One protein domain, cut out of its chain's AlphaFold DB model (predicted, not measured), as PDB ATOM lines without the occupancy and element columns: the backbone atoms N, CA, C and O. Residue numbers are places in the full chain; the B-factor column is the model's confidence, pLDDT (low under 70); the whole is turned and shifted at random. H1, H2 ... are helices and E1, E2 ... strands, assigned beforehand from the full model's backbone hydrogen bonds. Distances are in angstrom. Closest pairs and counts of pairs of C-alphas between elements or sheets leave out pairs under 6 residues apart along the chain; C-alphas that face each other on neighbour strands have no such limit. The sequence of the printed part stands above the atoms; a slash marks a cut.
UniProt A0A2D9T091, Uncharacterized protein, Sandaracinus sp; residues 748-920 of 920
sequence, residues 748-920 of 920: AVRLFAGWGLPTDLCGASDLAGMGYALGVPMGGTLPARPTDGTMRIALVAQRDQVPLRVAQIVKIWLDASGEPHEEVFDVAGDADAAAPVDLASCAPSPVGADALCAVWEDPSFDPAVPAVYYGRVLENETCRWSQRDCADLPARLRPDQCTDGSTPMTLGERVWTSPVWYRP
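Overview. This is residues 748 to 920 of the 920 residues of an uncharacterized protein of Sandaracinus sp (UniProt A0A2D9T091). A sandwich of two sheets face to face makes the body: a twisted sheet of E3, E4, E6, E7 and E8, and a smaller sheet of E1, E2 and E5, which H1 covers over E1. Far off at one end of the long axis lies a small head with H2 and H3. The printed part has 173 residues with three named helices and eight named strands, in the order E1 H1 E2 E3 E4 E5 E6 H2 H3 E7 E8; the class is mixed, with 78 residues, under half, in named elements. Both sheets are antiparallel; the smaller runs E1 E2 E5, the larger is branched. The whole is loose, with a radius of gyration of the C-alphas of 19.9 A, and flat, spanning 70 by 44 by 24 A.

Arrangement. In the branched sheet, E6, residues 867 to 875, has E3, residues 804 to 814, on one side, with N 808 and O 872 2.8 A apart. On the other side of E6 are E7, residues 910 to 913, with N 913 and O 871 2.9 A apart, and E8, residues 916 to 918, with N 916 and O 869 2.8 A apart. E7 runs on into E8 across a break of 2 residues, at 47 degrees. E3 forms a hairpin with the edge strand E4, residues 820 to 829, where N 811 and O 823 are 2.9 A apart. This sheet faces that of E1, residues 748 to 754, E2, residues 792 to 798, and E5, residues 851 to 857; the strands of the two stand at 31 degrees. The closest C-alphas of E4 and E5, those of Ala 828 and Ala 854, are 5.8 A apart. Across E1 and E2, N 750 and O 796 are 2.8 A apart; across E2 and E5, N 797 and O 852 are 2.8 A apart. H1, residues 767 to 774, is on the smaller sheet at a height of 8.6 A, along the strands, at 23 degrees to E1 on the local plane; their closest C-alphas, Phe 752 and Gly 771, are 5.9 A apart. H2, residues 881 to 888, and H3, residues 897 to 900, only just touch, with 3 pairs of C-alphas within 8 A; the closest, Cys 886 and Cys 898, are 5.6 A apart. Every O i to N i+4 pair is within hydrogen-bond range in H1 and H2; H3 is too short for one.

Along the chain. E3 is 31.2 A long, E4 27.8 A and E6 26.6 A. E1 begins at C-alpha 748, (-25.333, 30.221, -27.809), and is 20.8 A long; E2 is 20.2 A and E5 20.0 A. H1 and H2 are 10.4 A each, E7 10.2 A, H3 5.4 A. E8, 7.0 A, ends at C-alpha 918, (-45.726, 29.520, -41.407).

Size, cuts and confidence. The C-alphas farthest apart, Thr 787 and Arg 892, are 70.0 A apart. The printed part has no cut. The links E1 to H1, H1 to E2 and E4 to E5 are long. The mean pLDDT of the printed part is 94.0, and no printed residue is under 70.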
ATOM      1  N   ALA A 748     -25.251  31.112 -26.657       98.69
ATOM      2  CA  ALA A 748     -25.333  30.221 -27.809       98.69
ATOM      3  C   ALA A 748     -26.772  29.712 -27.972       98.69
ATOM      4  O   ALA A 748     -27.224  28.919 -27.144       98.69
ATOM      5  N   VAL A 749     -27.483  30.136 -29.025       98.62
ATOM      6  CA  VAL A 749     -28.888  29.755 -29.274       98.62
ATOM      7  C   VAL A 749     -29.088  29.052 -30.621       98.62
ATOM      8  O   VAL A 749     -28.469  29.387 -31.632       98.62
ATOM      9  N   ARG A 750     -29.979  28.056 -30.635       97.69
ATOM     10  CA  ARG A 750     -30.513  27.392 -31.831       97.69
ATOM     11  C   ARG A 750     -32.030  27.316 -31.749       97.69
ATOM     12  O   ARG A 750     -32.572  26.961 -30.705       97.69
ATOM     13  N   LEU A 751     -32.688  27.577 -32.872       98.75
ATOM     14  CA  LEU A 751     -34.109  27.324 -33.068       98.75
ATOM     15  C   LEU A 751     -34.293  26.482 -34.332       98.75
ATOM     16  O   LEU A 751     -33.654  26.747 -35.351       98.75
ATOM     17  N   PHE A 752     -35.168  25.483 -34.244       98.75
ATOM     18  CA  PHE A 752     -35.661  24.689 -35.369       98.75
ATOM     19  C   PHE A 752     -37.186  24.607 -35.307       98.75
ATOM     20  O   PHE A 752     -37.734  24.468 -34.215       98.75
ATOM     21  N   ALA A 753     -37.872  24.603 -36.447       98.44
ATOM     22  CA  ALA A 753     -39.310  24.353 -36.523       98.44
ATOM     23  C   ALA A 753     -39.645  23.276 -37.558       98.44
ATOM     24  O   ALA A 753     -39.029  23.212 -38.619       98.44
ATOM     25  N   GLY A 754     -40.621  22.413 -37.277       97.00
ATOM     26  CA  GLY A 754     -40.983  21.345 -38.207       97.00
ATOM     27  C   GLY A 754     -42.170  20.492 -37.779       97.00
ATOM     28  O   GLY A 754     -42.521  20.412 -36.603       97.00
ATOM     29  N   TRP A 755     -42.762  19.812 -38.762       95.69
ATOM     30  CA  TRP A 755     -43.914  18.916 -38.593       95.69
ATOM     31  C   TRP A 755     -43.571  17.572 -37.936       95.69
ATOM     32  O   TRP A 755     -44.464  16.869 -37.463       95.69
ATOM     33  N   GLY A 756     -42.285  17.198 -37.956       91.88
ATOM     34  CA  GLY A 756     -41.774  15.887 -37.547       91.88
ATOM     35  C   GLY A 756     -40.741  15.914 -36.419       91.88
ATOM     36  O   GLY A 756     -40.160  14.872 -36.125       91.88
ATOM     37  N   LEU A 757     -40.494  17.066 -35.778       96.38
ATOM     38  CA  LEU A 757     -39.548  17.146 -34.657       96.38
ATOM     39  C   LEU A 757     -40.012  16.229 -33.498       96.38
ATOM     40  O   LEU A 757     -41.190  16.279 -33.124       96.38
ATOM     41  N   PRO A 758     -39.138  15.393 -32.906       95.81
ATOM     42  CA  PRO A 758     -39.505  14.577 -31.748       95.81
ATOM     43  C   PRO A 758     -39.726  15.421 -30.490       95.81
ATOM     44  O   PRO A 758     -38.988  16.369 -30.229       95.81
ATOM     45  N   THR A 759     -40.707  15.054 -29.665       96.19
ATOM     46  CA  THR A 759     -41.006  15.752 -28.399       96.19
ATOM     47  C   THR A 759     -39.914  15.581 -27.337       96.19
ATOM     48  O   THR A 759     -39.850  16.358 -26.388       96.19
ATOM     49  N   ASP A 760     -39.030  14.596 -27.503       96.12
ATOM     50  CA  ASP A 760     -37.864  14.324 -26.662       96.12
ATOM     51  C   ASP A 760     -36.533  14.795 -27.282       96.12
ATOM     52  O   ASP A 760     -35.471  14.477 -26.750       96.12
ATOM     53  N   LEU A 761     -36.565  15.604 -28.354       97.25
ATOM     54  CA  LEU A 761     -35.375  16.100 -29.066       97.25
ATOM     55  C   LEU A 761     -34.352  16.796 -28.143       97.25
ATOM     56  O   LEU A 761     -33.152  16.631 -28.339       97.25
ATOM     57  N   CYS A 762     -34.794  17.472 -27.076       96.81
ATOM     58  CA  CYS A 762     -33.916  18.039 -26.037       96.81
ATOM     59  C   CYS A 762     -33.053  17.010 -25.274       96.81
ATOM     60  O   CYS A 762     -32.084  17.389 -24.620       96.81
ATOM     61  N   GLY A 763     -33.403  15.722 -25.321       95.38
ATOM     62  CA  GLY A 763     -32.612  14.615 -24.777       95.38
ATOM     63  C   GLY A 763     -31.734  13.900 -25.811       95.38
ATOM     64  O   GLY A 763     -30.989  12.992 -25.439       95.38
ATOM     65  N   ALA A 764     -31.813  14.273 -27.093       95.56
ATOM     66  CA  ALA A 764     -31.065  13.627 -28.164       95.56
ATOM     67  C   ALA A 764     -29.595  14.075 -28.186       95.56
ATOM     68  O   ALA A 764     -29.280  15.261 -28.124       95.56
ATOM     69  N   SER A 765     -28.676  13.119 -28.352       93.31
ATOM     70  CA  SER A 765     -27.242  13.410 -28.503       93.31
ATOM     71  C   SER A 765     -26.872  14.030 -29.856       93.31
ATOM     72  O   SER A 765     -25.770  14.548 -29.991       93.31
ATOM     73  N   ASP A 766     -27.772  13.961 -30.841       95.06
ATOM     74  CA  ASP A 766     -27.640  14.578 -32.167       95.06
ATOM     75  C   ASP A 766     -28.810  15.541 -32.437       95.06
ATOM     76  O   ASP A 766     -29.526  15.455 -33.434       95.06
ATOM     77  N   LEU A 767     -29.045  16.456 -31.490       96.75
ATOM     78  CA  LEU A 767     -30.109  17.455 -31.598       96.75
ATOM     79  C   LEU A 767     -29.997  18.277 -32.892       96.75
ATOM     80  O   LEU A 767     -31.010  18.568 -33.523       96.75
ATOM     81  N   ALA A 768     -28.775  18.643 -33.293       96.75
ATOM     82  CA  ALA A 768     -28.538  19.463 -34.478       96.75
ATOM     83  C   ALA A 768     -28.790  18.689 -35.783       96.75
ATOM     84  O   ALA A 768     -29.509  19.200 -36.640       96.75
ATOM     85  N   GLY A 769     -28.270  17.462 -35.933       97.88
ATOM     86  CA  GLY A 769     -28.523  16.629 -37.112       97.88
ATOM     87  C   GLY A 769     -30.004  16.308 -37.280       97.88
ATOM     88  O   GLY A 769     -30.558  16.482 -38.365       97.88
ATOM     89  N   MET A 770     -30.684  15.954 -36.186       97.75
ATOM     90  CA  MET A 770     -32.134  15.739 -36.186       97.75
ATOM     91  C   MET A 770     -32.919  17.026 -36.490       97.75
ATOM     92  O   MET A 770     -33.917  16.965 -37.204       97.75
ATOM     93  N   GLY A 771     -32.460  18.187 -36.008       97.50
ATOM     94  CA  GLY A 771     -33.055  19.494 -36.301       97.50
ATOM     95  C   GLY A 771     -33.029  19.848 -37.791       97.50
ATOM     96  O   GLY A 771     -34.072  20.186 -38.343       97.50
ATOM     97  N   TYR A 772     -31.878  19.697 -38.461       97.44
ATOM     98  CA  TYR A 772     -31.761  19.928 -39.911       97.44
ATOM     99  C   TYR A 772     -32.446  18.856 -40.769       97.44
ATOM    100  O   TYR A 772     -32.825  19.140 -41.902       97.44
ATOM    101  N   ALA A 773     -32.584  17.625 -40.269       96.75
ATOM    102  CA  ALA A 773     -33.203  16.530 -41.017       96.75
ATOM    103  C   ALA A 773     -34.741  16.511 -40.936       96.75
ATOM    104  O   ALA A 773     -35.385  15.938 -41.813       96.75
ATOM    105  N   LEU A 774     -35.333  17.090 -39.881       96.12
ATOM    106  CA  LEU A 774     -36.769  16.984 -39.566       96.12
ATOM    107  C   LEU A 774     -37.490  18.344 -39.456       96.12
ATOM    108  O   LEU A 774     -38.685  18.386 -39.141       96.12
ATOM    109  N   GLY A 775     -36.785  19.447 -39.715       96.69
ATOM    110  CA  GLY A 775     -37.313  20.808 -39.668       96.69
ATOM    111  C   GLY A 775     -36.427  21.817 -40.400       96.69
ATOM    112  O   GLY A 775     -35.414  21.468 -41.003       96.69
ATOM    113  N   VAL A 776     -36.828  23.086 -40.344       98.12
ATOM    114  CA  VAL A 776     -36.059  24.238 -40.830       98.12
ATOM    115  C   VAL A 776     -35.405  24.962 -39.648       98.12
ATOM    116  O   VAL A 776     -36.006  25.004 -38.571       98.12
ATOM    117  N   PRO A 777     -34.187  25.514 -39.793       98.38
ATOM    118  CA  PRO A 777     -33.575  26.348 -38.761       98.38
ATOM    119  C   PRO A 777     -34.232  27.738 -38.698       98.38
ATOM    120  O   PRO A 777     -35.052  28.091 -39.549       98.38
ATOM    121  N   MET A 778     -33.823  28.545 -37.712       98.44
ATOM    122  CA  MET A 778     -34.058  29.997 -37.679       98.44
ATOM    123  C   MET A 778     -33.808  30.650 -39.053       98.44
ATOM    124  O   MET A 778     -32.865  30.274 -39.750       98.44
ATOM    125  N   GLY A 779     -34.675  31.588 -39.445       97.88
ATOM    126  CA  GLY A 779     -34.672  32.219 -40.770       97.88
ATOM    127  C   GLY A 779     -35.449  31.466 -41.860       97.88
ATOM    128  O   GLY A 779     -35.724  32.038 -42.918       97.88
ATOM    129  N   GLY A 780     -35.808  30.199 -41.628       97.31
ATOM    130  CA  GLY A 780     -36.479  29.339 -42.604       97.31
ATOM    131  C   GLY A 780     -38.011  29.433 -42.619       97.31
ATOM    132  O   GLY A 780     -38.662  29.678 -41.606       97.31
ATOM    133  N   THR A 781     -38.603  29.149 -43.779       97.19
ATOM    134  CA  THR A 781     -40.055  28.967 -43.945       97.19
ATOM    135  C   THR A 781     -40.408  27.485 -43.844       97.19
ATOM    136  O   THR A 781     -39.753  26.650 -44.471       97.19
ATOM    137  N   LEU A 782     -41.444  27.141 -43.078       96.69
ATOM    138  CA  LEU A 782     -41.940  25.768 -42.969       96.69
ATOM    139  C   LEU A 782     -42.402  25.236 -44.341       96.69
ATOM    140  O   LEU A 782     -43.089  25.949 -45.073       96.69
ATOM    141  N   PRO A 783     -42.085  23.975 -44.693       94.50
ATOM    142  CA  PRO A 783     -42.618  23.348 -45.898       94.50
ATOM    143  C   PRO A 783     -44.124  23.084 -45.756       94.50
ATOM    144  O   PRO A 783     -44.640  23.004 -44.639       94.50
ATOM    145  N   ALA A 784     -44.812  22.878 -46.884       93.00
ATOM    146  CA  ALA A 784     -46.246  22.588 -46.929       93.00
ATOM    147  C   ALA A 784     -46.658  21.480 -45.937       93.00
ATOM    148  O   ALA A 784     -46.006  20.437 -45.830       93.00
ATOM    149  N   ARG A 785     -47.743  21.725 -45.194       93.12
ATOM    150  CA  ARG A 785     -48.131  20.929 -44.024       93.12
ATOM    151  C   ARG A 785     -48.626  19.513 -44.400       93.12
ATOM    152  O   ARG A 785     -49.628  19.396 -45.107       93.12
ATOM    153  N   PRO A 786     -48.018  18.428 -43.874       91.19
ATOM    154  CA  PRO A 786     -48.566  17.073 -43.976       91.19
ATOM    155  C   PRO A 786     -49.929  16.954 -43.281       91.19
ATOM    156  O   PRO A 786     -50.195  17.652 -42.304       91.19
ATOM    157  N   THR A 787     -50.787  16.034 -43.730       83.50
ATOM    158  CA  THR A 787     -52.177  15.899 -43.240       83.50
ATOM    159  C   THR A 787     -52.287  15.640 -41.728       83.50
ATOM    160  O   THR A 787     -53.265  16.045 -41.102       83.50
ATOM    161  N   ASP A 788     -51.282  14.996 -41.138       81.12
ATOM    162  CA  ASP A 788     -51.112  14.713 -39.706       81.12
ATOM    163  C   ASP A 788     -50.009  15.566 -39.036       81.12
ATOM    164  O   ASP A 788     -49.727  15.412 -37.845       81.12
ATOM    165  N   GLY A 789     -49.406  16.502 -39.777       82.44
ATOM    166  CA  GLY A 789     -48.298  17.335 -39.319       82.44
ATOM    167  C   GLY A 789     -48.675  18.210 -38.123       82.44
ATOM    168  O   GLY A 789     -49.623  18.998 -38.186       82.44
ATOM    169  N   THR A 790     -47.902  18.104 -37.043       87.50
ATOM    170  CA  THR A 790     -48.048  18.916 -35.823       87.50
ATOM    171  C   THR A 790     -46.889  19.903 -35.763       87.50
ATOM    172  O   THR A 790     -45.740  19.468 -35.765       87.50
ATOM    173  N   MET A 791     -47.160  21.212 -35.754       92.44
ATOM    174  CA  MET A 791     -46.086  22.208 -35.721       92.44
ATOM    175  C   MET A 791     -45.378  22.158 -34.366       92.44
ATOM    176  O   MET A 791     -45.999  22.389 -33.328       92.44
ATOM    177  N   ARG A 792     -44.075  21.880 -34.386       96.88
ATOM    178  CA  ARG A 792     -43.199  21.984 -33.219       96.88
ATOM    179  C   ARG A 792     -42.101  22.991 -33.466       96.88
ATOM    180  O   ARG A 792     -41.584  23.071 -34.578       96.88
ATOM    181  N   ILE A 793     -41.705  23.680 -32.403       98.62
ATOM    182  CA  ILE A 793     -40.520  24.533 -32.365       98.62
ATOM    183  C   ILE A 793     -39.600  24.021 -31.259       98.62
ATOM    184  O   ILE A 793     -39.997  23.933 -30.097       98.62
ATOM    185  N   ALA A 794     -38.373  23.662 -31.619       98.69
ATOM    186  CA  ALA A 794     -37.317  23.326 -30.678       98.69
ATOM    187  C   ALA A 794     -36.417  24.549 -30.474       98.69
ATOM    188  O   ALA A 794     -35.757  24.984 -31.417       98.69
ATOM    189  N   LEU A 795     -36.387  25.089 -29.255       98.81
ATOM    190  CA  LEU A 795     -35.534  26.213 -28.857       98.81
ATOM    191  C   LEU A 795     -34.514  25.722 -27.830       98.81
ATOM    192  O   LEU A 795     -34.885  25.130 -26.816       98.81
ATOM    193  N   VAL A 796     -33.232  25.968 -28.095       98.44
ATOM    194  CA  VAL A 796     -32.100  25.507 -27.280       98.44
ATOM    195  C   VAL A 796     -31.155  26.669 -27.036       98.44
ATOM    196  O   VAL A 796     -30.732  27.313 -27.991       98.44
ATOM    197  N   ALA A 797     -30.781  26.908 -25.782       98.69
ATOM    198  CA  ALA A 797     -29.854  27.965 -25.404       98.69
ATOM    199  C   ALA A 797     -28.851  27.503 -24.343       98.69
ATOM    200  O   ALA A 797     -29.186  26.714 -23.459       98.69
ATOM    201  N   GLN A 798     -27.631  28.029 -24.408       98.56
ATOM    202  CA  GLN A 798     -26.590  27.882 -23.387       98.56
ATOM    203  C   GLN A 798     -26.090  29.272 -23.001       98.56
ATOM    204  O   GLN A 798     -25.908  30.118 -23.878       98.56
ATOM    205  N   ARG A 799     -25.886  29.519 -21.703       97.44
ATOM    206  CA  ARG A 799     -25.408  30.826 -21.235       97.44
ATOM    207  C   ARG A 799     -24.003  31.147 -21.725       97.44
ATOM    208  O   ARG A 799     -23.198  30.245 -21.943       97.44
ATOM    209  N   ASP A 800     -23.703  32.441 -21.752       96.69
ATOM    210  CA  ASP A 800     -22.326  32.921 -21.747       96.69
ATOM    211  C   ASP A 800     -21.780  32.944 -20.307       96.69
ATOM    212  O   ASP A 800     -21.147  31.991 -19.847       96.69
ATOM    213  N   GLN A 801     -22.104  33.999 -19.549       93.12
ATOM    214  CA  GLN A 801     -21.569  34.222 -18.203       93.12
ATOM    215  C   GLN A 801     -22.643  34.190 -17.111       93.12
ATOM    216  O   GLN A 801     -22.421  33.573 -16.066       93.12
ATOM    217  N   VAL A 802     -23.821  34.776 -17.330       93.94
ATOM    218  CA  VAL A 802     -24.899  34.845 -16.328       93.94
ATOM    219  C   VAL A 802     -25.879  33.679 -16.520       93.94
ATOM    220  O   VAL A 802     -26.111  33.252 -17.646       93.94
ATOM    221  N   PRO A 803     -26.456  33.085 -15.459       94.94
ATOM    222  CA  PRO A 803     -27.485  32.059 -15.615       94.94
ATOM    223  C   PRO A 803     -28.696  32.542 -16.427       94.94
ATOM    224  O   PRO A 803     -29.232  33.624 -16.173       94.94
ATOM    225  N   LEU A 804     -29.176  31.702 -17.348       96.62
ATOM    226  CA  LEU A 804     -30.400  31.960 -18.108       96.62
ATOM    227  C   LEU A 804     -31.607  32.006 -17.159       96.62
ATOM    228  O   LEU A 804     -31.721  31.161 -16.264       96.62
ATOM    229  N   ARG A 805     -32.507  32.974 -17.357       95.12
ATOM    230  CA  ARG A 805     -33.760  33.128 -16.603       95.12
ATOM    231  C   ARG A 805     -34.882  32.357 -17.291       95.12
ATOM    232  O   ARG A 805     -35.444  31.428 -16.713       95.12
ATOM    233  N   VAL A 806     -35.166  32.708 -18.545       97.06
ATOM    234  CA  VAL A 806     -36.281  32.155 -19.322       97.06
ATOM    235  C   VAL A 806     -35.965  32.145 -20.820       97.06
ATOM    236  O   VAL A 806     -35.268  33.017 -21.333       97.06
ATOM    237  N   ALA A 807     -36.476  31.133 -21.513       98.50
ATOM    238  CA  ALA A 807     -36.506  31.017 -22.961       98.50
ATOM    239  C   ALA A 807     -37.969  31.069 -23.410       98.50
ATOM    240  O   ALA A 807     -38.816  30.349 -22.872       98.50
ATOM    241  N   GLN A 808     -38.244  31.926 -24.385       98.69
ATOM    242  CA  GLN A 808     -39.572  32.303 -24.840       98.69
ATOM    243  C   GLN A 808     -39.715  32.074 -26.345       98.69
ATOM    244  O   GLN A 808     -38.746  32.213 -27.094       98.69
ATOM    245  N   ILE A 809     -40.933  31.776 -26.789       98.81
ATOM    246  CA  ILE A 809     -41.342  31.911 -28.190       98.81
ATOM    247  C   ILE A 809     -42.277  33.112 -28.288       98.81
ATOM    248  O   ILE A 809     -43.281  33.170 -27.581       98.81
ATOM    249  N   VAL A 810     -41.959  34.052 -29.174       98.75
ATOM    250  CA  VAL A 810     -42.871  35.122 -29.585       98.75
ATOM    251  C   VAL A 810     -43.549  34.681 -30.876       98.75
ATOM    252  O   VAL A 810     -42.868  34.304 -31.831       98.75
ATOM    253  N   LYS A 811     -44.882  34.708 -30.894       98.31
ATOM    254  CA  LYS A 811     -45.743  34.429 -32.049       98.31
ATOM    255  C   LYS A 811     -46.365  35.740 -32.520       98.31
ATOM    256  O   LYS A 811     -46.884  36.487 -31.695       98.31
ATOM    257  N   ILE A 812     -46.366  35.982 -33.826       98.19
ATOM    258  CA  ILE A 812     -47.100  37.074 -34.480       98.19
ATOM    259  C   ILE A 812     -47.966  36.460 -35.581       98.19
ATOM    260  O   ILE A 812     -47.509  35.564 -36.292       98.19
ATOM    261  N   TRP A 813     -49.206  36.916 -35.730       97.31
ATOM    262  CA  TRP A 813     -50.116  36.470 -36.790       97.31
ATOM    263  C   TRP A 813     -51.064  37.590 -37.216       97.31
ATOM    264  O   TRP A 813     -51.250  38.563 -36.486       97.31
ATOM    265  N   LEU A 814     -51.685  37.437 -38.386       94.62
ATOM    266  CA  LEU A 814     -52.795  38.288 -38.821       94.62
ATOM    267  C   LEU A 814     -54.120  37.556 -38.600       94.62
ATOM    268  O   LEU A 814     -54.210  36.353 -38.845       94.62
ATOM    269  N   ASP A 815     -55.159  38.252 -38.135       90.38
ATOM    270  CA  ASP A 815     -56.507  37.673 -38.105       90.38
ATOM    271  C   ASP A 815     -57.227  37.780 -39.463       90.38
ATOM    272  O   ASP A 815     -56.722  38.355 -40.423       90.38
ATOM    273  N   ALA A 816     -58.444  37.235 -39.554       87.31
ATOM    274  CA  ALA A 816     -59.252  37.234 -40.781       87.31
ATOM    275  C   ALA A 816     -59.753  38.630 -41.241       87.31
ATOM    276  O   ALA A 816     -60.568  38.719 -42.163       87.31
ATOM    277  N   SER A 817     -59.308  39.707 -40.589       89.19
ATOM    278  CA  SER A 817     -59.483  41.114 -40.975       89.19
ATOM    279  C   SER A 817     -58.183  41.752 -41.490       89.19
ATOM    280  O   SER A 817     -58.239  42.881 -41.973       89.19
ATOM    281  N   GLY A 818     -57.040  41.067 -41.361       88.69
ATOM    282  CA  GLY A 818     -55.700  41.626 -41.560       88.69
ATOM    283  C   GLY A 818     -55.143  42.380 -40.344       88.69
ATOM    284  O   GLY A 818     -54.076  42.975 -40.443       88.69
ATOM    285  N   GLU A 819     -55.837  42.378 -39.199       92.88
ATOM    286  CA  GLU A 819     -55.345  43.030 -37.977       92.88
ATOM    287  C   GLU A 819     -54.228  42.175 -37.340       92.88
ATOM    288  O   GLU A 819     -54.393  40.950 -37.239       92.88
ATOM    289  N   PRO A 820     -53.102  42.774 -36.907       95.06
ATOM    290  CA  PRO A 820     -51.979  42.042 -36.336       95.06
ATOM    291  C   PRO A 820     -52.171  41.727 -34.849       95.06
ATOM    292  O   PRO A 820     -52.633  42.558 -34.065       95.06
ATOM    293  N   HIS A 821     -51.745  40.532 -34.446       96.62
ATOM    294  CA  HIS A 821     -51.765  40.051 -33.062       96.62
ATOM    295  C   HIS A 821     -50.412  39.449 -32.678       96.62
ATOM    296  O   HIS A 821     -49.708  38.891 -33.521       96.62
ATOM    297  N   GLU A 822     -50.075  39.521 -31.392       97.06
ATOM    298  CA  GLU A 822     -48.869  38.929 -30.804       97.06
ATOM    299  C   GLU A 822     -49.194  38.137 -29.525       97.06
ATOM    300  O   GLU A 822     -50.111  38.481 -28.777       97.06
ATOM    301  N   GLU A 823     -48.433  37.073 -29.257       97.50
ATOM    302  CA  GLU A 823     -48.493  36.299 -28.010       97.50
ATOM    303  C   GLU A 823     -47.081  35.811 -27.641       97.50
ATOM    304  O   GLU A 823     -46.330  35.337 -28.499       97.50
ATOM    305  N   VAL A 824     -46.701  35.945 -26.366       98.06
ATOM    306  CA  VAL A 824     -45.394  35.524 -25.838       98.06
ATOM    307  C   VAL A 824     -45.589  34.315 -24.931       98.06
ATOM    308  O   VAL A 824     -46.384  34.351 -23.993       98.06
ATOM    309  N   PHE A 825     -44.845  33.244 -25.198       98.00
ATOM    310  CA  PHE A 825     -44.922  31.986 -24.465       98.00
ATOM    311  C   PHE A 825     -43.597  31.679 -23.770       98.00
ATOM    312  O   PHE A 825     -42.591  31.452 -24.441       98.00
ATOM    313  N   ASP A 826     -43.599  31.575 -22.442       97.75
ATOM    314  CA  ASP A 826     -42.496  30.962 -21.694       97.75
ATOM    315  C   ASP A 826     -42.445  29.455 -22.003       97.75
ATOM    316  O   ASP A 826     -43.371  28.712 -21.668       97.75
ATOM    317  N   VAL A 827     -41.364  28.985 -22.641       98.19
ATOM    318  CA  VAL A 827     -41.227  27.575 -23.066       98.19
ATOM    319  C   VAL A 827     -40.224  26.774 -22.234       98.19
ATOM    320  O   VAL A 827     -40.365  25.556 -22.119       98.19
ATOM    321  N   ALA A 828     -39.236  27.428 -21.617       97.62
ATOM    322  CA  ALA A 828     -38.340  26.819 -20.630       97.62
ATOM    323  C   ALA A 828     -37.749  27.865 -19.673       97.62
ATOM    324  O   ALA A 828     -37.560  29.018 -20.044       97.62
ATOM    325  N   GLY A 829     -37.385  27.444 -18.460       95.62
ATOM    326  CA  GLY A 829     -36.874  28.333 -17.411       95.62
ATOM    327  C   GLY A 829     -37.973  28.757 -16.438       95.62
ATOM    328  O   GLY A 829     -38.915  27.998 -16.213       95.62
ATOM    329  N   ASP A 830     -37.812  29.929 -15.828       90.31
ATOM    330  CA  ASP A 830     -38.727  30.483 -14.827       90.31
ATOM    331  C   ASP A 830     -38.605  32.020 -14.828       90.31
ATOM    332  O   ASP A 830     -37.611  32.570 -14.348       90.31
ATOM    333  N   ALA A 831     -39.584  32.725 -15.409       86.31
ATOM    334  CA  ALA A 831     -39.589  34.191 -15.451       86.31
ATOM    335  C   ALA A 831     -39.766  34.819 -14.052       86.31
ATOM    336  O   ALA A 831     -39.112  35.815 -13.736       86.31
ATOM    337  N   ASP A 832     -40.562  34.184 -13.179       83.62
ATOM    338  CA  ASP A 832     -40.786  34.595 -11.784       83.62
ATOM    339  C   ASP A 832     -39.526  34.414 -10.902       83.62
ATOM    340  O   ASP A 832     -39.444  34.976  -9.806       83.62
ATOM    341  N   ALA A 833     -38.515  33.658 -11.355       73.94
ATOM    342  CA  ALA A 833     -37.267  33.426 -10.617       73.94
ATOM    343  C   ALA A 833     -36.291  34.622 -10.597       73.94
ATOM    344  O   ALA A 833     -35.185  34.485 -10.061       73.94
ATOM    345  N   ALA A 834     -36.683  35.781 -11.141       70.25
ATOM    346  CA  ALA A 834     -35.901  37.015 -11.140       70.25
ATOM    347  C   ALA A 834     -35.380  37.374  -9.731       70.25
ATOM    348  O   ALA A 834     -36.128  37.744  -8.819       70.25
ATOM    349  N   ALA A 835     -34.065  37.259  -9.539       71.31
ATOM    350  CA  ALA A 835     -33.411  37.577  -8.276       71.31
ATOM    351  C   ALA A 835     -32.937  39.044  -8.258       71.31
ATOM    352  O   ALA A 835     -32.350  39.499  -9.237       71.31
ATOM    353  N   PRO A 836     -33.125  39.787  -7.150       80.38
ATOM    354  CA  PRO A 836     -32.755  41.198  -7.091       80.38
ATOM    355  C   PRO A 836     -31.234  41.390  -7.137       80.38
ATOM    356  O   PRO A 836     -30.509  40.839  -6.303       80.38
ATOM    357  N   VAL A 837     -30.768  42.225  -8.070       88.56
ATOM    358  CA  VAL A 837     -29.355  42.600  -8.219       88.56
ATOM    359  C   VAL A 837     -28.874  43.395  -7.001       88.56
ATOM    360  O   VAL A 837     -29.507  44.363  -6.573       88.56
ATOM    361  N   ASP A 838     -27.714  43.027  -6.450       88.69
ATOM    362  CA  ASP A 838     -27.039  43.849  -5.445       88.69
ATOM    363  C   ASP A 838     -26.266  44.984  -6.125       88.69
ATOM    364  O   ASP A 838     -25.089  44.845  -6.457       88.69
ATOM    365  N   LEU A 839     -26.920  46.136  -6.280       90.94
ATOM    366  CA  LEU A 839     -26.346  47.349  -6.879       90.94
ATOM    367  C   LEU A 839     -25.043  47.835  -6.200       90.94
ATOM    368  O   LEU A 839     -24.342  48.676  -6.757       90.94
ATOM    369  N   ALA A 840     -24.705  47.350  -4.996       86.56
ATOM    370  CA  ALA A 840     -23.464  47.699  -4.300       86.56
ATOM    371  C   ALA A 840     -22.280  46.758  -4.603       86.56
ATOM    372  O   ALA A 840     -21.149  47.098  -4.250       86.56
ATOM    373  N   SER A 841     -22.517  45.597  -5.224       85.44
ATOM    374  CA  SER A 841     -21.463  44.659  -5.648       85.44
ATOM    375  C   SER A 841     -21.518  44.272  -7.126       85.44
ATOM    376  O   SER A 841     -20.519  43.780  -7.640       85.44
ATOM    377  N   CYS A 842     -22.656  44.490  -7.791       87.94
ATOM    378  CA  CYS A 842     -22.930  44.149  -9.188       87.94
ATOM    379  C   CYS A 842     -22.658  42.684  -9.569       87.94
ATOM    380  O   CYS A 842     -22.544  42.350 -10.743       87.94
ATOM    381  N   ALA A 843     -22.603  41.792  -8.576       81.94
ATOM    382  CA  ALA A 843     -22.453  40.367  -8.810       81.94
ATOM    383  C   ALA A 843     -23.759  39.779  -9.387       81.94
ATOM    384  O   ALA A 843     -24.819  39.985  -8.784       81.94
ATOM    385  N   PRO A 844     -23.705  39.021 -10.500       77.69
ATOM    386  CA  PRO A 844     -24.884  38.385 -11.075       77.69
ATOM    387  C   PRO A 844     -25.483  37.336 -10.132       77.69
ATOM    388  O   PRO A 844     -24.796  36.718  -9.310       77.69
ATOM    389  N   SER A 845     -26.787  37.105 -10.283       80.19
ATOM    390  CA  SER A 845     -27.501  36.066  -9.544       80.19
ATOM    391  C   SER A 845     -26.957  34.660  -9.855       80.19
ATOM    392  O   SER A 845     -26.738  34.335 -11.019       80.19
ATOM    393  N   PRO A 846     -26.797  33.772  -8.852       83.69
ATOM    394  CA  PRO A 846     -26.546  32.347  -9.067       83.69
ATOM    395  C   PRO A 846     -27.838  31.529  -9.281       83.69
ATOM    396  O   PRO A 846     -27.777  30.301  -9.323       83.69
ATOM    397  N   VAL A 847     -29.008  32.178  -9.332       85.81
ATOM    398  CA  VAL A 847     -30.306  31.569  -9.677       85.81
ATOM    399  C   VAL A 847     -30.473  31.600 -11.195       85.81
ATOM    400  O   VAL A 847     -30.104  32.588 -11.815       85.81
ATOM    401  N   GLY A 848     -31.023  30.538 -11.783       89.75
ATOM    402  CA  GLY A 848     -31.202  30.375 -13.230       89.75
ATOM    403  C   GLY A 848     -30.643  29.038 -13.716       89.75
ATOM    404  O   GLY A 848     -30.401  28.133 -12.911       89.75
ATOM    405  N   ALA A 849     -30.432  28.910 -15.025       94.69
ATOM    406  CA  ALA A 849     -29.944  27.692 -15.670       94.69
ATOM    407  C   ALA A 849     -28.634  27.906 -16.452       94.69
ATOM    408  O   ALA A 849     -28.395  28.969 -17.020       94.69
ATOM    409  N   ASP A 850     -27.797  26.866 -16.526       96.56
ATOM    410  CA  ASP A 850     -26.639  26.831 -17.436       96.56
ATOM    411  C   ASP A 850     -27.070  26.709 -18.909       96.56
ATOM    412  O   ASP A 850     -26.423  27.247 -19.806       96.56
ATOM    413  N   ALA A 851     -28.173  25.998 -19.150       97.62
ATOM    414  CA  ALA A 851     -28.773  25.797 -20.458       97.62
ATOM    415  C   ALA A 851     -30.293  25.631 -20.327       97.62
ATOM    416  O   ALA A 851     -30.778  25.077 -19.337       97.62
ATOM    417  N   LEU A 852     -31.029  26.073 -21.343       98.31
ATOM    418  CA  LEU A 852     -32.472  25.891 -21.485       98.31
ATOM    419  C   LEU A 852     -32.756  25.134 -22.786       98.31
ATOM    420  O   LEU A 852     -32.080  25.339 -23.791       98.31
ATOM    421  N   CYS A 853     -33.746  24.246 -22.767       98.31
ATOM    422  CA  CYS A 853     -34.204  23.546 -23.961       98.31
ATOM    423  C   CYS A 853     -35.698  23.244 -23.849       98.31
ATOM    424  O   CYS A 853     -36.140  22.717 -22.827       98.31
ATOM    425  N   ALA A 854     -36.444  23.547 -24.906       98.25
ATOM    426  CA  ALA A 854     -37.846  23.188 -25.063       98.25
ATOM    427  C   ALA A 854     -38.084  22.556 -26.437       98.25
ATOM    428  O   ALA A 854     -37.473  22.965 -27.422       98.25
ATOM    429  N   VAL A 855     -39.027  21.613 -26.502       98.44
ATOM    430  CA  VAL A 855     -39.766  21.303 -27.733       98.44
ATOM    431  C   VAL A 855     -41.208  21.700 -27.459       98.44
ATOM    432  O   VAL A 855     -41.875  21.088 -26.626       98.44
ATOM    433  N   TRP A 856     -41.649  22.772 -28.102       98.12
ATOM    434  CA  TRP A 856     -42.926  23.428 -27.859       98.12
ATOM    435  C   TRP A 856     -43.891  23.184 -29.022       98.12
ATOM    436  O   TRP A 856     -43.473  23.117 -30.178       98.12
ATOM    437  N   GLU A 857     -45.175  23.049 -28.703       96.69
ATOM    438  CA  GLU A 857     -46.291  22.997 -29.651       96.69
ATOM    439  C   GLU A 857     -47.171  24.222 -29.390       96.69
ATOM    440  O   GLU A 857     -47.494  24.507 -28.235       96.69
ATOM    441  N   ASP A 858     -47.555  24.933 -30.448       94.38
ATOM    442  CA  ASP A 858     -48.389  26.130 -30.342       94.38
ATOM    443  C   ASP A 858     -49.827  25.762 -29.909       94.38
ATOM    444  O   ASP A 858     -50.541  25.082 -30.656       94.38
ATOM    445  N   PRO A 859     -50.288  26.192 -28.715       93.31
ATOM    446  CA  PRO A 859     -51.603  25.833 -28.191       93.31
ATOM    447  C   PRO A 859     -52.753  26.574 -28.891       93.31
ATOM    448  O   PRO A 859     -53.911  26.187 -28.717       93.31
ATOM    449  N   SER A 860     -52.451  27.628 -29.659       91.44
ATOM    450  CA  SER A 860     -53.391  28.418 -30.458       91.44
ATOM    451  C   SER A 860     -53.105  28.294 -31.968       91.44
ATOM    452  O   SER A 860     -53.419  29.206 -32.735       91.44
ATOM    453  N   PHE A 861     -52.519  27.172 -32.409       92.75
ATOM    454  CA  PHE A 861     -52.213  26.918 -33.821       92.75
ATOM    455  C   PHE A 861     -53.480  26.712 -34.665       92.75
ATOM    456  O   PHE A 861     -54.166  25.692 -34.535       92.75
ATOM    457  N   ASP A 862     -53.746  27.643 -35.580       91.62
ATOM    458  CA  ASP A 862     -54.734  27.485 -36.648       91.62
ATOM    459  C   ASP A 862     -54.003  27.330 -37.997       91.62
ATOM    460  O   ASP A 862     -53.317  28.258 -38.427       91.62
ATOM    461  N   PRO A 863     -54.127  26.184 -38.696       92.19
ATOM    462  CA  PRO A 863     -53.474  25.975 -39.987       92.19
ATOM    463  C   PRO A 863     -54.040  26.838 -41.128       92.19
ATOM    464  O   PRO A 863     -53.510  26.784 -42.229       92.19
ATOM    465  N   ALA A 864     -55.127  27.587 -40.919       91.19
ATOM    466  CA  ALA A 864     -55.648  28.536 -41.903       91.19
ATOM    467  C   ALA A 864     -55.080  29.962 -41.740       91.19
ATOM    468  O   ALA A 864     -55.440  30.841 -42.520       91.19
ATOM    469  N   VAL A 865     -54.232  30.202 -40.734       92.38
ATOM    470  CA  VAL A 865     -53.739  31.535 -40.355       92.38
ATOM    471  C   VAL A 865     -52.231  31.650 -40.628       92.38
ATOM    472  O   VAL A 865     -51.471  30.819 -40.124       92.38
ATOM    473  N   PRO A 866     -51.761  32.658 -41.392       93.00
ATOM    474  CA  PRO A 866     -50.333  32.926 -41.544       93.00
ATOM    475  C   PRO A 866     -49.748  33.437 -40.225       93.00
ATOM    476  O   PRO A 866     -50.352  34.264 -39.537       93.00
ATOM    477  N   ALA A 867     -48.574  32.926 -39.860       96.19
ATOM    478  CA  ALA A 867     -47.938  33.248 -38.588       96.19
ATOM    479  C   ALA A 867     -46.412  33.161 -38.678       96.19
ATOM    480  O   ALA A 867     -45.855  32.366 -39.435       96.19
ATOM    481  N   VAL A 868     -45.730  33.941 -37.850       98.12
ATOM    482  CA  VAL A 868     -44.272  33.991 -37.753       98.12
ATOM    483  C   VAL A 868     -43.850  33.891 -36.288       98.12
ATOM    484  O   VAL A 868     -44.495  34.454 -35.402       98.12
ATOM    485  N   TYR A 869     -42.793  33.123 -36.026       98.62
ATOM    486  CA  TYR A 869     -42.352  32.768 -34.676       98.62
ATOM    487  C   TYR A 869     -40.860  33.034 -34.519       98.62
ATOM    488  O   TYR A 869     -40.083  32.650 -35.391       98.62
ATOM    489  N   TYR A 870     -40.422  33.600 -33.397       98.88
ATOM    490  CA  TYR A 870     -38.997  33.667 -33.059       98.88
ATOM    491  C   TYR A 870     -38.735  33.321 -31.595       98.88
ATOM    492  O   TYR A 870     -39.603  33.455 -30.733       98.88
ATOM    493  N   GLY A 871     -37.524  32.841 -31.318       98.75
ATOM    494  CA  GLY A 871     -37.053  32.580 -29.969       98.75
ATOM    495  C   GLY A 871     -36.432  33.832 -29.362       98.75
ATOM    496  O   GLY A 871     -35.543  34.429 -29.968       98.75
ATOM    497  N   ARG A 872     -36.851  34.188 -28.149       98.56
ATOM    498  CA  ARG A 872     -36.176  35.180 -27.302       98.56
ATOM    499  C   ARG A 872     -35.665  34.478 -26.051       98.56
ATOM    500  O   ARG A 872     -36.400  33.710 -25.437       98.56
ATOM    501  N   VAL A 873     -34.412  34.694 -25.665       98.69
ATOM    502  CA  VAL A 873     -33.843  34.076 -24.454       98.69
ATOM    503  C   VAL A 873     -33.203  35.149 -23.601       98.69
ATOM    504  O   VAL A 873     -32.419  35.941 -24.110       98.69
ATOM    505  N   LEU A 874     -33.563  35.160 -22.320       97.25
ATOM    506  CA  LEU A 874     -33.226  36.200 -21.355       97.25
ATOM    507  C   LEU A 874     -32.346  35.595 -20.256       97.25
ATOM    508  O   LEU A 874     -32.703  34.559 -19.677       97.25
ATOM    509  N   GLU A 875     -31.219  36.228 -19.933       95.38
ATOM    510  CA  GLU A 875     -30.465  35.915 -18.713       95.38
ATOM    511  C   GLU A 875     -31.005  36.671 -17.485       95.38
ATOM    512  O   GLU A 875     -32.002  37.394 -17.551       95.38
ATOM    513  N   ASN A 876     -30.444  36.397 -16.305       93.06
ATOM    514  CA  ASN A 876     -30.805  37.139 -15.095       93.06
ATOM    515  C   ASN A 876     -30.292  38.581 -15.178       93.06
ATOM    516  O   ASN A 876     -29.266  38.840 -15.799       93.06
ATOM    517  N   GLU A 877     -30.965  39.507 -14.491       93.12
ATOM    518  CA  GLU A 877     -30.507  40.894 -14.450       93.12
ATOM    519  C   GLU A 877     -29.091  41.034 -13.864       93.12
ATOM    520  O   GLU A 877     -28.711  40.354 -12.900       93.12
ATOM    521  N   THR A 878     -28.334  41.982 -14.416       93.69
ATOM    522  CA  THR A 878     -27.048  42.454 -13.883       93.69
ATOM    523  C   THR A 878     -27.069  43.975 -13.703       93.69
ATOM    524  O   THR A 878     -28.074  44.622 -13.991       93.69
ATOM    525  N   CYS A 879     -25.988  44.574 -13.190       95.62
ATOM    526  CA  CYS A 879     -25.852  46.032 -13.222       95.62
ATOM    527  C   CYS A 879     -25.551  46.516 -14.643       95.62
ATOM    528  O   CYS A 879     -24.573  46.067 -15.242       95.62
ATOM    529  N   ARG A 880     -26.286  47.537 -15.082       96.25
ATOM    530  CA  ARG A 880     -25.945  48.347 -16.257       96.25
ATOM    531  C   ARG A 880     -24.710  49.215 -15.977       96.25
ATOM    532  O   ARG A 880     -24.424  49.554 -14.821       96.25
ATOM    533  N   TRP A 881     -24.006  49.623 -17.023       95.94
ATOM    534  CA  TRP A 881     -22.827  50.486 -17.021       95.94
ATOM    535  C   TRP A 881     -23.106  51.785 -16.266       95.94
ATOM    536  O   TRP A 881     -22.259  52.266 -15.517       95.94
ATOM    537  N   SER A 882     -24.336  52.296 -16.370       95.88
ATOM    538  CA  SER A 882     -24.826  53.474 -15.657       95.88
ATOM    539  C   SER A 882     -24.697  53.303 -14.142       95.88
ATOM    540  O   SER A 882     -24.109  54.149 -13.468       95.88
ATOM    541  N   GLN A 883     -25.144  52.173 -13.588       95.75
ATOM    542  CA  GLN A 883     -24.987  51.873 -12.162       95.75
ATOM    543  C   GLN A 883     -23.513  51.720 -11.762       95.75
ATOM    544  O   GLN A 883     -23.136  52.119 -10.658       95.75
ATOM    545  N   ARG A 884     -22.667  51.174 -12.638       94.56
ATOM    546  CA  ARG A 884     -21.237  50.940 -12.369       94.56
ATOM    547  C   ARG A 884     -20.446  52.247 -12.367       94.56
ATOM    548  O   ARG A 884     -19.736  52.529 -11.402       94.56
ATOM    549  N   ASP A 885     -20.674  53.112 -13.350       95.25
ATOM    550  CA  ASP A 885     -20.131  54.469 -13.391       95.25
ATOM    551  C   ASP A 885     -20.647  55.316 -12.218       95.25
ATOM    552  O   ASP A 885     -19.873  56.026 -11.568       95.25
ATOM    553  N   CYS A 886     -21.929  55.180 -11.862       95.12
ATOM    554  CA  CYS A 886     -22.485  55.780 -10.654       95.12
ATOM    555  C   CYS A 886     -21.826  55.237  -9.379       95.12
ATOM    556  O   CYS A 886     -21.613  56.010  -8.445       95.12
ATOM    557  N   ALA A 887     -21.479  53.948  -9.301       93.19
ATOM    558  CA  ALA A 887     -20.797  53.355  -8.154       93.19
ATOM    559  C   ALA A 887     -19.354  53.875  -8.011       93.19
ATOM    560  O   ALA A 887     -18.981  54.326  -6.921       93.19
ATOM    561  N   ASP A 888     -18.591  53.892  -9.106       92.31
ATOM    562  CA  ASP A 888     -17.205  54.369  -9.160       92.31
ATOM    563  C   ASP A 888     -17.071  55.875  -8.901       92.31
ATOM    564  O   ASP A 888     -16.111  56.326  -8.262       92.31
ATOM    565  N   LEU A 889     -18.031  56.684  -9.364       93.81
ATOM    566  CA  LEU A 889     -17.996  58.124  -9.135       93.81
ATOM    567  C   LEU A 889     -18.080  58.446  -7.628       93.81
ATOM    568  O   LEU A 889     -19.026  58.034  -6.940       93.81
ATOM    569  N   PRO A 890     -17.154  59.263  -7.083       93.50
ATOM    570  CA  PRO A 890     -17.258  59.768  -5.720       93.50
ATOM    571  C   PRO A 890     -18.599  60.474  -5.507       93.50
ATOM    572  O   PRO A 890     -18.980  61.314  -6.313       93.50
ATOM    573  N   ALA A 891     -19.283  60.221  -4.387       91.06
ATOM    574  CA  ALA A 891     -20.665  60.672  -4.149       91.06
ATOM    575  C   ALA A 891     -20.934  62.192  -4.279       91.06
ATOM    576  O   ALA A 891     -22.084  62.602  -4.353       91.06
ATOM    577  N   ARG A 892     -19.891  63.036  -4.318       92.38
ATOM    578  CA  ARG A 892     -19.973  64.490  -4.577       92.38
ATOM    579  C   ARG A 892     -19.883  64.888  -6.065       92.38
ATOM    580  O   ARG A 892     -19.847  66.081  -6.352       92.38
ATOM    581  N   LEU A 893     -19.689  63.917  -6.957       92.44
ATOM    582  CA  LEU A 893     -19.499  64.061  -8.410       92.44
ATOM    583  C   LEU A 893     -20.532  63.263  -9.225       92.44
ATOM    584  O   LEU A 893     -20.595  63.443 -10.438       92.44
ATOM    585  N   ARG A 894     -21.314  62.392  -8.572       94.56
ATOM    586  CA  ARG A 894     -22.437  61.679  -9.186       94.56
ATOM    587  C   ARG A 894     -23.479  62.700  -9.667       94.56
ATOM    588  O   ARG A 894     -23.832  63.569  -8.865       94.56
ATOM    589  N   PRO A 895     -23.935  62.638 -10.928       95.25
ATOM    590  CA  PRO A 895     -25.046  63.454 -11.403       95.25
ATOM    591  C   PRO A 895     -26.395  62.937 -10.876       95.25
ATOM    592  O   PRO A 895     -26.459  61.870 -10.259       95.25
ATOM    593  N   ASP A 896     -27.465  63.699 -11.112       94.06
ATOM    594  CA  ASP A 896     -28.800  63.420 -10.561       94.06
ATOM    595  C   ASP A 896     -29.362  62.066 -11.049       94.06
ATOM    596  O   ASP A 896     -29.952  61.340 -10.239       94.06
ATOM    597  N   GLN A 897     -29.037  61.665 -12.289       93.56
ATOM    598  CA  GLN A 897     -29.336  60.360 -12.907       93.56
ATOM    599  C   GLN A 897     -29.007  59.161 -12.000       93.56
ATOM    600  O   GLN A 897     -29.754  58.188 -11.945       93.56
ATOM    601  N   CYS A 898     -27.933  59.246 -11.204       93.94
ATOM    602  CA  CYS A 898     -27.546  58.197 -10.252       93.94
ATOM    603  C   CYS A 898     -28.518  58.016  -9.068       93.94
ATOM    604  O   CYS A 898     -28.248  57.206  -8.177       93.94
ATOM    605  N   THR A 899     -29.575  58.830  -8.969       91.12
ATOM    606  CA  THR A 899     -30.456  58.901  -7.792       91.12
ATOM    607  C   THR A 899     -31.917  59.259  -8.071       91.12
ATOM    608  O   THR A 899     -32.755  58.983  -7.212       91.12
ATOM    609  N   ASP A 900     -32.242  59.876  -9.210       92.25
ATOM    610  CA  ASP A 900     -33.609  60.306  -9.535       92.25
ATOM    611  C   ASP A 900     -34.473  59.209 -10.184       92.25
ATOM    612  O   ASP A 900     -35.701  59.288 -10.119       92.25
ATOM    613  N   GLY A 901     -33.841  58.160 -10.723       86.94
ATOM    614  CA  GLY A 901     -34.506  57.042 -11.394       86.94
ATOM    615  C   GLY A 901     -34.838  57.299 -12.866       86.94
ATOM    616  O   GLY A 901     -35.697  56.607 -13.402       86.94
ATOM    617  N   SER A 902     -34.198  58.287 -13.504       88.94
ATOM    618  CA  SER A 902     -34.344  58.559 -14.942       88.94
ATOM    619  C   SER A 902     -33.618  57.550 -15.840       88.94
ATOM    620  O   SER A 902     -34.077  57.300 -16.946       88.94
ATOM    621  N   THR A 903     -32.528  56.943 -15.365       90.38
ATOM    622  CA  THR A 903     -31.749  55.933 -16.104       90.38
ATOM    623  C   THR A 903     -31.902  54.554 -15.450       90.38
ATOM    624  O   THR A 903     -31.845  54.472 -14.216       90.38
ATOM    625  N   PRO A 904     -32.045  53.455 -16.219       92.69
ATOM    626  CA  PRO A 904     -31.976  52.101 -15.676       92.69
ATOM    627  C   PRO A 904     -30.652  51.845 -14.942       92.69
ATOM    628  O   PRO A 904     -29.591  52.329 -15.340       92.69
ATOM    629  N   MET A 905     -30.719  51.068 -13.858       93.81
ATOM    630  CA  MET A 905     -29.552  50.647 -13.060       93.81
ATOM    631  C   MET A 905     -29.246  49.151 -13.221       93.81
ATOM    632  O   MET A 905     -28.168  48.687 -12.844       93.81
ATOM    633  N   THR A 906     -30.185  48.406 -13.797       94.38
ATOM    634  CA  THR A 906     -30.067  46.998 -14.165       94.38
ATOM    635  C   THR A 906     -30.635  46.786 -15.561       94.38
ATOM    636  O   THR A 906     -31.460  47.578 -16.019       94.38
ATOM    637  N   LEU A 907     -30.181  45.724 -16.220       94.31
ATOM    638  CA  LEU A 907     -30.751  45.200 -17.457       94.31
ATOM    639  C   LEU A 907     -30.724  43.668 -17.423       94.31
ATOM    640  O   LEU A 907     -29.859  43.079 -16.770       94.31
ATOM    641  N   GLY A 908     -31.672  43.037 -18.114       93.56
ATOM    642  CA  GLY A 908     -31.660  41.603 -18.403       93.56
ATOM    643  C   GLY A 908     -31.231  41.379 -19.847       93.56
ATOM    644  O   GLY A 908     -32.020  41.627 -20.759       93.56
ATOM    645  N   GLU A 909     -29.992  40.944 -20.046       96.94
ATOM    646  CA  GLU A 909     -29.412  40.710 -21.372       96.94
ATOM    647  C   GLU A 909     -30.101  39.554 -22.114       96.94
ATOM    648  O   GLU A 909     -30.735  38.684 -21.499       96.94
ATOM    649  N   ARG A 910     -30.019  39.559 -23.451       98.06
ATOM    650  CA  ARG A 910     -30.871  38.716 -24.297       98.06
ATOM    651  C   ARG A 910     -30.308  38.375 -25.672       98.06
ATOM    652  O   ARG A 910     -29.452  39.066 -26.214       98.06
ATOM    653  N   VAL A 911     -30.880  37.327 -26.262       98.69
ATOM    654  CA  VAL A 911     -30.759  36.998 -27.691       98.69
ATOM    655  C   VAL A 911     -32.128  36.865 -28.350       98.69
ATOM    656  O   VAL A 911     -33.079  36.387 -27.724       98.69
ATOM    657  N   TRP A 912     -32.190  37.216 -29.634       98.81
ATOM    658  CA  TRP A 912     -33.355  37.065 -30.511       98.81
ATOM    659  C   TRP A 912     -32.959  36.258 -31.749       98.81
ATOM    660  O   TRP A 912     -32.078  36.680 -32.499       98.81
ATOM    661  N   THR A 913     -33.582  35.100 -31.981       98.88
ATOM    662  CA  THR A 913     -33.316  34.291 -33.183       98.88
ATOM    663  C   THR A 913     -33.948  34.906 -34.422       98.88
ATOM    664  O   THR A 913     -35.020  35.500 -34.324       98.88
ATOM    665  N   SER A 914     -33.390  34.649 -35.608       98.88
ATOM    666  CA  SER A 914     -34.138  34.903 -36.846       98.88
ATOM    667  C   SER A 914     -35.487  34.162 -36.835       98.88
ATOM    668  O   SER A 914     -35.537  33.006 -36.389       98.88
ATOM    669  N   PRO A 915     -36.586  34.787 -37.289       98.62
ATOM    670  CA  PRO A 915     -37.897  34.156 -37.269       98.62
ATOM    671  C   PRO A 915     -38.012  32.937 -38.188       98.62
ATOM    672  O   PRO A 915     -37.290  32.805 -39.176       98.62
ATOM    673  N   VAL A 916     -38.960  32.061 -37.873       98.44
ATOM    674  CA  VAL A 916     -39.442  30.985 -38.745       98.44
ATOM    675  C   VAL A 916     -40.883  31.252 -39.158       98.44
ATOM    676  O   VAL A 916     -41.705  31.695 -38.354       98.44
ATOM    677  N   TRP A 917     -41.183  30.976 -40.423       97.12
ATOM    678  CA  TRP A 917     -42.414  31.425 -41.075       97.12
ATOM    679  C   TRP A 917     -43.362  30.257 -41.348       97.12
ATOM    680  O   TRP A 917     -42.946  29.232 -41.892       97.12
ATOM    681  N   TYR A 918     -44.643  30.420 -41.018       95.19
ATOM    682  CA  TYR A 918     -45.726  29.520 -41.407       95.19
ATOM    683  C   TYR A 918     -46.634  30.180 -42.450       95.19
ATOM    684  O   TYR A 918     -47.139  31.284 -42.248       95.19
ATOM    685  N   ARG A 919     -46.850  29.466 -43.558       90.88
ATOM    686  CA  ARG A 919     -47.695  29.860 -44.688       90.88
ATOM    687  C   ARG A 919     -48.720  28.729 -44.931       90.88
ATOM    688  O   ARG A 919     -48.266  27.592 -45.097       90.88
ATOM    689  N   PRO A 920     -50.041  29.001 -44.857       87.25
ATOM    690  CA  PRO A 920     -51.113  28.011 -45.043       87.25
ATOM    691  C   PRO A 920     -51.104  27.240 -46.373       87.25
ATOM    692  O   PRO A 920     -50.822  27.860 -47.422       87.25
TER     693      PRO A 920